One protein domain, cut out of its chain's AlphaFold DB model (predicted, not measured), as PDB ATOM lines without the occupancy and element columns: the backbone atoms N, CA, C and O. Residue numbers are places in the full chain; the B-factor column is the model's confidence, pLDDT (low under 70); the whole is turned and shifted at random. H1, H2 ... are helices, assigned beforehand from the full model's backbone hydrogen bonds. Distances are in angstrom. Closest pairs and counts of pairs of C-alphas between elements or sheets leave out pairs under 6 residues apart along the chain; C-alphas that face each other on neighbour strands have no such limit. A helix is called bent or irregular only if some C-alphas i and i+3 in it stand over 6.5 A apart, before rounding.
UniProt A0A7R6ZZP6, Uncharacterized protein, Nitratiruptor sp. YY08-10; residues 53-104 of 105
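AT A GLANCE: This is residues 53 to 104 of the 105 residues of an uncharacterized protein of Nitratiruptor sp. YY08-10 (UniProt A0A7R6ZZP6). A long helix, H1, makes the longest axis, and a shorter helix, H2, folds back beside it after a tight link, running the opposite way with only a loose fit between the two. The first part of H1, residues 53 to 64, sticks out free. The printed part has 52 residues with two named helices, H1 then H2 along the chain, and no named strand; its class is all helix. It is loose, with a radius of gyration of the C-alphas of 13.7 A, and spans 44 by 19 by 12 A.

IN THESE COORDINATES: H1 takes residues 53 to 82 and is 43.3 A long from first to last C-alpha. It begins at C-alpha 53 at (-1.352, 21.492, 3.625) and ends at C-alpha 82 at (-10.755, 59.793, -14.142). After four residues, H2 takes residues 87 to 104, 26.5 A from first to last C-alpha, and ends at C-alpha 104 at (-14.570, 28.034, -10.920).

HOW THE PARTS SIT: H1 and H2 are close but not clearly touching, with 1 pair of C-alphas within 8 A. This closest pair is Leu 72 and Leu 93, whose C-alphas are 7.7 A apart. The helices stand at a shallow tilt of 28 degrees, opposite ways, and their centres are 13.1 A apart. In H1 and H2 every O i to N i+4 pair is within hydrogen-bond range. Neither helix is bent.

THE WHOLE: The two C-alphas farthest apart are those of Glu 53 and Lys 83, at 44.2 A. Without residues 53 to 64, which stand free, the body of 40 residues spans 32 by 20 by 9 A. The printed part has no cut, and the link from H1 to H2 is tight. The mean pLDDT of the printed part is 74.0; it is under 70 at residues 53 to 56, 80 to 85, 88, and 103 to 104.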
ATOM      1  N   GLU A  53      -2.097  20.793   4.674       58.22
ATOM      2  CA  GLU A  53      -1.352  21.492   3.625       58.22
ATOM      3  C   GLU A  53      -2.190  21.853   2.390       58.22
ATOM      4  O   GLU A  53      -2.078  22.983   1.939       58.22
ATOM      5  N   CYS A  54      -3.043  20.976   1.848       62.44
ATOM      6  CA  CYS A  54      -3.931  21.333   0.734       62.44
ATOM      7  C   CYS A  54      -4.990  22.358   1.142       62.44
ATOM      8  O   CYS A  54      -5.242  23.279   0.372       62.44
ATOM      9  N   GLU A  55      -5.576  22.257   2.338       67.19
ATOM     10  CA  GLU A  55      -6.526  23.280   2.808       67.19
ATOM     11  C   GLU A  55      -5.837  24.619   3.094       67.19
ATOM     12  O   GLU A  55      -6.373  25.676   2.753       67.19
ATOM     13  N   ASN A  56      -4.618  24.599   3.639       69.19
ATOM     14  CA  ASN A  56      -3.815  25.804   3.838       69.19
ATOM     15  C   ASN A  56      -3.376  26.419   2.502       69.19
ATOM     16  O   ASN A  56      -3.478  27.630   2.326       69.19
ATOM     17  N   LEU A  57      -2.946  25.606   1.534       73.00
ATOM     18  CA  LEU A  57      -2.625  26.057   0.177       73.00
ATOM     19  C   LEU A  57      -3.853  26.662  -0.506       73.00
ATOM     20  O   LEU A  57      -3.753  27.737  -1.088       73.00
ATOM     21  N   ARG A  58      -5.019  26.018  -0.383       76.31
ATOM     22  CA  ARG A  58      -6.288  26.525  -0.915       76.31
ATOM     23  C   ARG A  58      -6.675  27.851  -0.267       76.31
ATOM     24  O   ARG A  58      -7.051  28.785  -0.966       76.31
ATOM     25  N   SER A  59      -6.537  27.960   1.051       74.19
ATOM     26  CA  SER A  59      -6.842  29.185   1.798       74.19
ATOM     27  C   SER A  59      -5.900  30.333   1.422       74.19
ATOM     28  O   SER A  59      -6.360  31.447   1.181       74.19
ATOM     29  N   ASN A  60      -4.601  30.055   1.288       76.12
ATOM     30  CA  ASN A  60      -3.609  31.031   0.835       76.12
ATOM     31  C   ASN A  60      -3.864  31.470  -0.613       76.12
ATOM     32  O   ASN A  60      -3.775  32.657  -0.920       76.12
ATOM     33  N   LEU A  61      -4.238  30.538  -1.493       81.31
ATOM     34  CA  LEU A  61      -4.599  30.850  -2.875       81.31
ATOM     35  C   LEU A  61      -5.822  31.774  -2.936       81.31
ATOM     36  O   LEU A  61      -5.783  32.799  -3.609       81.31
ATOM     37  N   ILE A  62      -6.884  31.454  -2.189       82.19
ATOM     38  CA  ILE A  62      -8.085  32.298  -2.091       82.19
ATOM     39  C   ILE A  62      -7.729  33.687  -1.547       82.19
ATOM     40  O   ILE A  62      -8.242  34.696  -2.031       82.19
ATOM     41  N   TYR A  63      -6.842  33.760  -0.553       79.94
ATOM     42  CA  TYR A  63      -6.385  35.027   0.007       79.94
ATOM     43  C   TYR A  63      -5.666  35.901  -1.031       79.94
ATOM     44  O   TYR A  63      -6.012  37.076  -1.181       79.94
ATOM     45  N   GLU A  64      -4.721  35.345  -1.791       81.62
ATOM     46  CA  GLU A  64      -4.019  36.107  -2.831       81.62
ATOM     47  C   GLU A  64      -4.952  36.506  -3.983       81.62
ATOM     48  O   GLU A  64      -4.891  37.644  -4.452       81.62
ATOM     49  N   LEU A  65      -5.892  35.641  -4.377       82.19
ATOM     50  CA  LEU A  65      -6.921  35.981  -5.367       82.19
ATOM     51  C   LEU A  65      -7.792  37.156  -4.909       82.19
ATOM     52  O   LEU A  65      -8.043  38.074  -5.690       82.19
ATOM     53  N   ASN A  66      -8.193  37.190  -3.636       78.94
ATOM     54  CA  ASN A  66      -8.941  38.319  -3.077       78.94
ATOM     55  C   ASN A  66      -8.138  39.626  -3.129       78.94
ATOM     56  O   ASN A  66      -8.695  40.685  -3.425       78.94
ATOM     57  N   ARG A  67      -6.825  39.578  -2.872       82.94
ATOM     58  CA  ARG A  67      -5.956  40.761  -2.994       82.94
ATOM     59  C   ARG A  67      -5.858  41.246  -4.434       82.94
ATOM     60  O   ARG A  67      -5.974  42.448  -4.670       82.94
ATOM     61  N   ILE A  68      -5.702  40.327  -5.385       83.06
ATOM     62  CA  ILE A  68      -5.702  40.651  -6.816       83.06
ATOM     63  C   ILE A  68      -7.040  41.293  -7.200       83.06
ATOM     64  O   ILE A  68      -7.044  42.398  -7.733       83.06
ATOM     65  N   GLY A  69      -8.172  40.677  -6.846       80.00
ATOM     66  CA  GLY A  69      -9.507  41.214  -7.129       80.00
ATOM     67  C   GLY A  69      -9.742  42.608  -6.537       80.00
ATOM     68  O   GLY A  69     -10.303  43.482  -7.198       80.00
ATOM     69  N   ASN A  70      -9.243  42.868  -5.327       79.81
ATOM     70  CA  ASN A  70      -9.303  44.196  -4.715       79.81
ATOM     71  C   ASN A  70      -8.483  45.237  -5.485       79.81
ATOM     72  O   ASN A  70      -8.972  46.347  -5.700       79.81
ATOM     73  N   ASN A  71      -7.275  44.890  -5.933       82.88
ATOM     74  CA  ASN A  71      -6.458  45.780  -6.759       82.88
ATOM     75  C   ASN A  71      -7.143  46.075  -8.100       82.88
ATOM     76  O   ASN A  71      -7.194  47.228  -8.521       82.88
ATOM     77  N   LEU A  72      -7.738  45.062  -8.737       78.75
ATOM     78  CA  LEU A  72      -8.495  45.240  -9.979       78.75
ATOM     79  C   LEU A  72      -9.705  46.160  -9.782       78.75
ATOM     80  O   LEU A  72      -9.928  47.066 -10.581       78.75
ATOM     81  N   ASN A  73     -10.444  45.995  -8.682       78.44
ATOM     82  CA  ASN A  73     -11.558  46.878  -8.337       78.44
ATOM     83  C   ASN A  73     -11.112  48.327  -8.108       78.44
ATOM     84  O   ASN A  73     -11.843  49.255  -8.455       78.44
ATOM     85  N   GLN A  74      -9.928  48.541  -7.534       79.00
ATOM     86  CA  GLN A  74      -9.366  49.882  -7.370       79.00
ATOM     87  C   GLN A  74      -8.996  50.500  -8.719       79.00
ATOM     88  O   GLN A  74      -9.366  51.645  -8.965       79.00
ATOM     89  N   ILE A  75      -8.357  49.735  -9.610       78.00
ATOM     90  CA  ILE A  75      -8.039  50.176 -10.977       78.00
ATOM     91  C   ILE A  75      -9.324  50.535 -11.725       78.00
ATOM     92  O   ILE A  75      -9.414  51.616 -12.296       78.00
ATOM     93  N   ALA A  76     -10.351  49.686 -11.663       73.00
ATOM     94  CA  ALA A  76     -11.638  49.941 -12.305       73.00
ATOM     95  C   ALA A  76     -12.345  51.179 -11.729       73.00
ATOM     96  O   ALA A  76     -12.932  51.963 -12.470       73.00
ATOM     97  N   ARG A  77     -12.289  51.399 -10.408       74.88
ATOM     98  CA  ARG A  77     -12.833  52.619  -9.789       74.88
ATOM     99  C   ARG A  77     -12.071  53.861 -10.228       74.88
ATOM    100  O   ARG A  77     -12.711  54.838 -10.593       74.88
ATOM    101  N   TYR A  78     -10.743  53.812 -10.216       73.25
ATOM    102  CA  TYR A  78      -9.891  54.914 -10.656       73.25
ATOM    103  C   TYR A  78     -10.162  55.273 -12.123       73.25
ATOM    104  O   TYR A  78     -10.458  56.419 -12.436       73.25
ATOM    105  N   ALA A  79     -10.199  54.265 -12.992       70.25
ATOM    106  CA  ALA A  79     -10.578  54.376 -14.395       70.25
ATOM    107  C   ALA A  79     -11.943  55.040 -14.614       70.25
ATOM    108  O   ALA A  79     -12.095  55.927 -15.451       70.25
ATOM    109  N   ASN A  80     -12.950  54.607 -13.853       69.00
ATOM    110  CA  ASN A  80     -14.307  55.134 -13.961       69.00
ATOM    111  C   ASN A  80     -14.425  56.580 -13.449       69.00
ATOM    112  O   ASN A  80     -15.297  57.311 -13.917       69.00
ATOM    113  N   ILE A  81     -13.579  56.990 -12.495       69.62
ATOM    114  CA  ILE A  81     -13.554  58.348 -11.927       69.62
ATOM    115  C   ILE A  81     -12.807  59.314 -12.853       69.62
ATOM    116  O   ILE A  81     -13.354  60.358 -13.201       69.62
ATOM    117  N   GLU A  82     -11.603  58.948 -13.291       66.31
ATOM    118  CA  GLU A  82     -10.755  59.793 -14.142       66.31
ATOM    119  C   GLU A  82     -11.206  59.796 -15.614       66.31
ATOM    120  O   GLU A  82     -10.756  60.626 -16.396       66.31
ATOM    121  N   LYS A  83     -12.116  58.885 -16.006       62.78
ATOM    122  CA  LYS A  83     -12.645  58.683 -17.376       62.78
ATOM    123  C   LYS A  83     -11.598  58.435 -18.467       62.78
ATOM    124  O   LYS A  83     -11.968  58.256 -19.625       62.78
ATOM    125  N   GLU A  84     -10.325  58.362 -18.112       64.88
ATOM    126  CA  GLU A  84      -9.252  57.906 -18.977       64.88
ATOM    127  C   GLU A  84      -8.794  56.528 -18.509       64.88
ATOM    128  O   GLU A  84      -8.136  56.367 -17.481       64.88
ATOM    129  N   LEU A  85      -9.161  55.509 -19.283       64.25
ATOM    130  CA  LEU A  85      -8.576  54.185 -19.172       64.25
ATOM    131  C   LEU A  85      -8.138  53.745 -20.562       64.25
ATOM    132  O   LEU A  85      -8.939  53.764 -21.498       64.25
ATOM    133  N   ASP A  86      -6.868  53.365 -20.699       70.50
ATOM    134  CA  ASP A  86      -6.362  52.792 -21.945       70.50
ATOM    135  C   ASP A  86      -7.181  51.530 -22.262       70.50
ATOM    136  O   ASP A  86      -7.313  50.635 -21.422       70.50
ATOM    137  N   VAL A  87      -7.733  51.462 -23.475       70.81
ATOM    138  CA  VAL A  87      -8.469  50.303 -24.007       70.81
ATOM    139  C   VAL A  87      -7.700  49.000 -23.777       70.81
ATOM    140  O   VAL A  87      -8.304  47.986 -23.437       70.81
ATOM    141  N   ARG A  88      -6.364  49.037 -23.839       68.56
ATOM    142  CA  ARG A  88      -5.510  47.872 -23.568       68.56
ATOM    143  C   ARG A  88      -5.637  47.336 -22.145       68.56
ATOM    144  O   ARG A  88      -5.560  46.131 -21.935       68.56
ATOM    145  N   ILE A  89      -5.856  48.204 -21.157       73.56
ATOM    146  CA  ILE A  89      -6.056  47.779 -19.766       73.56
ATOM    147  C   ILE A  89      -7.410  47.072 -19.633       73.56
ATOM    148  O   ILE A  89      -7.495  46.041 -18.975       73.56
ATOM    149  N   LEU A  90      -8.460  47.576 -20.291       72.88
ATOM    150  CA  LEU A  90      -9.783  46.938 -20.289       72.88
ATOM    151  C   LEU A  90      -9.770  45.549 -20.944       72.88
ATOM    152  O   LEU A  90     -10.429  44.630 -20.451       72.88
ATOM    153  N   GLU A  91      -9.008  45.385 -22.025       74.12
ATOM    154  CA  GLU A  91      -8.823  44.095 -22.694       74.12
ATOM    155  C   GLU A  91      -8.132  43.076 -21.778       74.12
ATOM    156  O   GLU A  91      -8.606  41.946 -21.645       74.12
ATOM    157  N   GLU A  92      -7.061  43.470 -21.087       76.94
ATOM    158  CA  GLU A  92      -6.362  42.586 -20.145       76.94
ATOM    159  C   GLU A  92      -7.228  42.227 -18.926       76.94
ATOM    160  O   GLU A  92      -7.262  41.068 -18.513       76.94
ATOM    161  N   LEU A  93      -8.009  43.174 -18.393       77.12
ATOM    162  CA  LEU A  93      -8.973  42.891 -17.321       77.12
ATOM    163  C   LEU A  93     -10.048  41.886 -17.754       77.12
ATOM    164  O   LEU A  93     -10.443  41.029 -16.963       77.12
ATOM    165  N   SER A  94     -10.501  41.971 -19.006       77.25
ATOM    166  CA  SER A  94     -11.503  41.051 -19.557       77.25
ATOM    167  C   SER A  94     -10.946  39.633 -19.706       77.25
ATOM    168  O   SER A  94     -11.598  38.683 -19.286       77.25
ATOM    169  N   LYS A  95      -9.701  39.484 -20.184       78.38
ATOM    170  CA  LYS A  95      -9.020  38.177 -20.260       78.38
ATOM    171  C   LYS A  95      -8.823  37.542 -18.885       78.38
ATOM    172  O   LYS A  95      -9.019  36.341 -18.723       78.38
ATOM    173  N   ILE A  96      -8.449  38.342 -17.881       80.94
ATOM    174  CA  ILE A  96      -8.316  37.855 -16.502       80.94
ATOM    175  C   ILE A  96      -9.665  37.343 -15.989       80.94
ATOM    176  O   ILE A  96      -9.710  36.298 -15.344       80.94
ATOM    177  N   LYS A  97     -10.765  38.041 -16.292       77.62
ATOM    178  CA  LYS A  97     -12.111  37.610 -15.902       77.62
ATOM    179  C   LYS A  97     -12.492  36.262 -16.531       77.62
ATOM    180  O   LYS A  97     -12.936  35.385 -15.801       77.62
ATOM    181  N   GLU A  98     -12.269  36.079 -17.833       79.25
ATOM    182  CA  GLU A  98     -12.546  34.806 -18.525       79.25
ATOM    183  C   GLU A  98     -11.736  33.640 -17.935       79.25
ATOM    184  O   GLU A  98     -12.279  32.570 -17.665       79.25
ATOM    185  N   LEU A  99     -10.446  33.859 -17.656       75.69
ATOM    186  CA  LEU A  99      -9.591  32.851 -17.020       75.69
ATOM    187  C   LEU A  99     -10.063  32.482 -15.608       75.69
ATOM    188  O   LEU A  99      -9.930  31.330 -15.204       75.69
ATOM    189  N   LEU A 100     -10.598  33.443 -14.850       73.62
ATOM    190  CA  LEU A 100     -11.149  33.181 -13.521       73.62
ATOM    191  C   LEU A 100     -12.433  32.352 -13.590       73.62
ATOM    192  O   LEU A 100     -12.584  31.440 -12.782       73.62
ATOM    193  N   GLU A 101     -13.318  32.628 -14.551       75.94
ATOM    194  CA  GLU A 101     -14.552  31.853 -14.751       75.94
ATOM    195  C   GLU A 101     -14.236  30.379 -15.072       75.94
ATOM    196  O   GLU A 101     -14.825  29.483 -14.472       75.94
ATOM    197  N   MET A 102     -13.207  30.119 -15.889       70.50
ATOM    198  CA  MET A 102     -12.734  28.759 -16.203       70.50
ATOM    199  C   MET A 102     -12.156  27.978 -15.010       70.50
ATOM    200  O   MET A 102     -12.034  26.760 -15.091       70.50
ATOM    201  N   LEU A 103     -11.728  28.653 -13.938       63.41
ATOM    202  CA  LEU A 103     -11.171  28.008 -12.739       63.41
ATOM    203  C   LEU A 103     -12.241  27.670 -11.692       63.41
ATOM    204  O   LEU A 103     -11.939  26.984 -10.713       63.41
ATOM    205  N   THR A 104     -13.450  28.210 -11.853       55.38
ATOM    206  CA  THR A 104     -14.570  28.034 -10.920       55.38
ATOM    207  C   THR A 104     -15.612  27.005 -11.366       55.38
ATOM    208  O   THR A 104     -16.459  26.658 -10.542       55.38
TER     209      THR A 104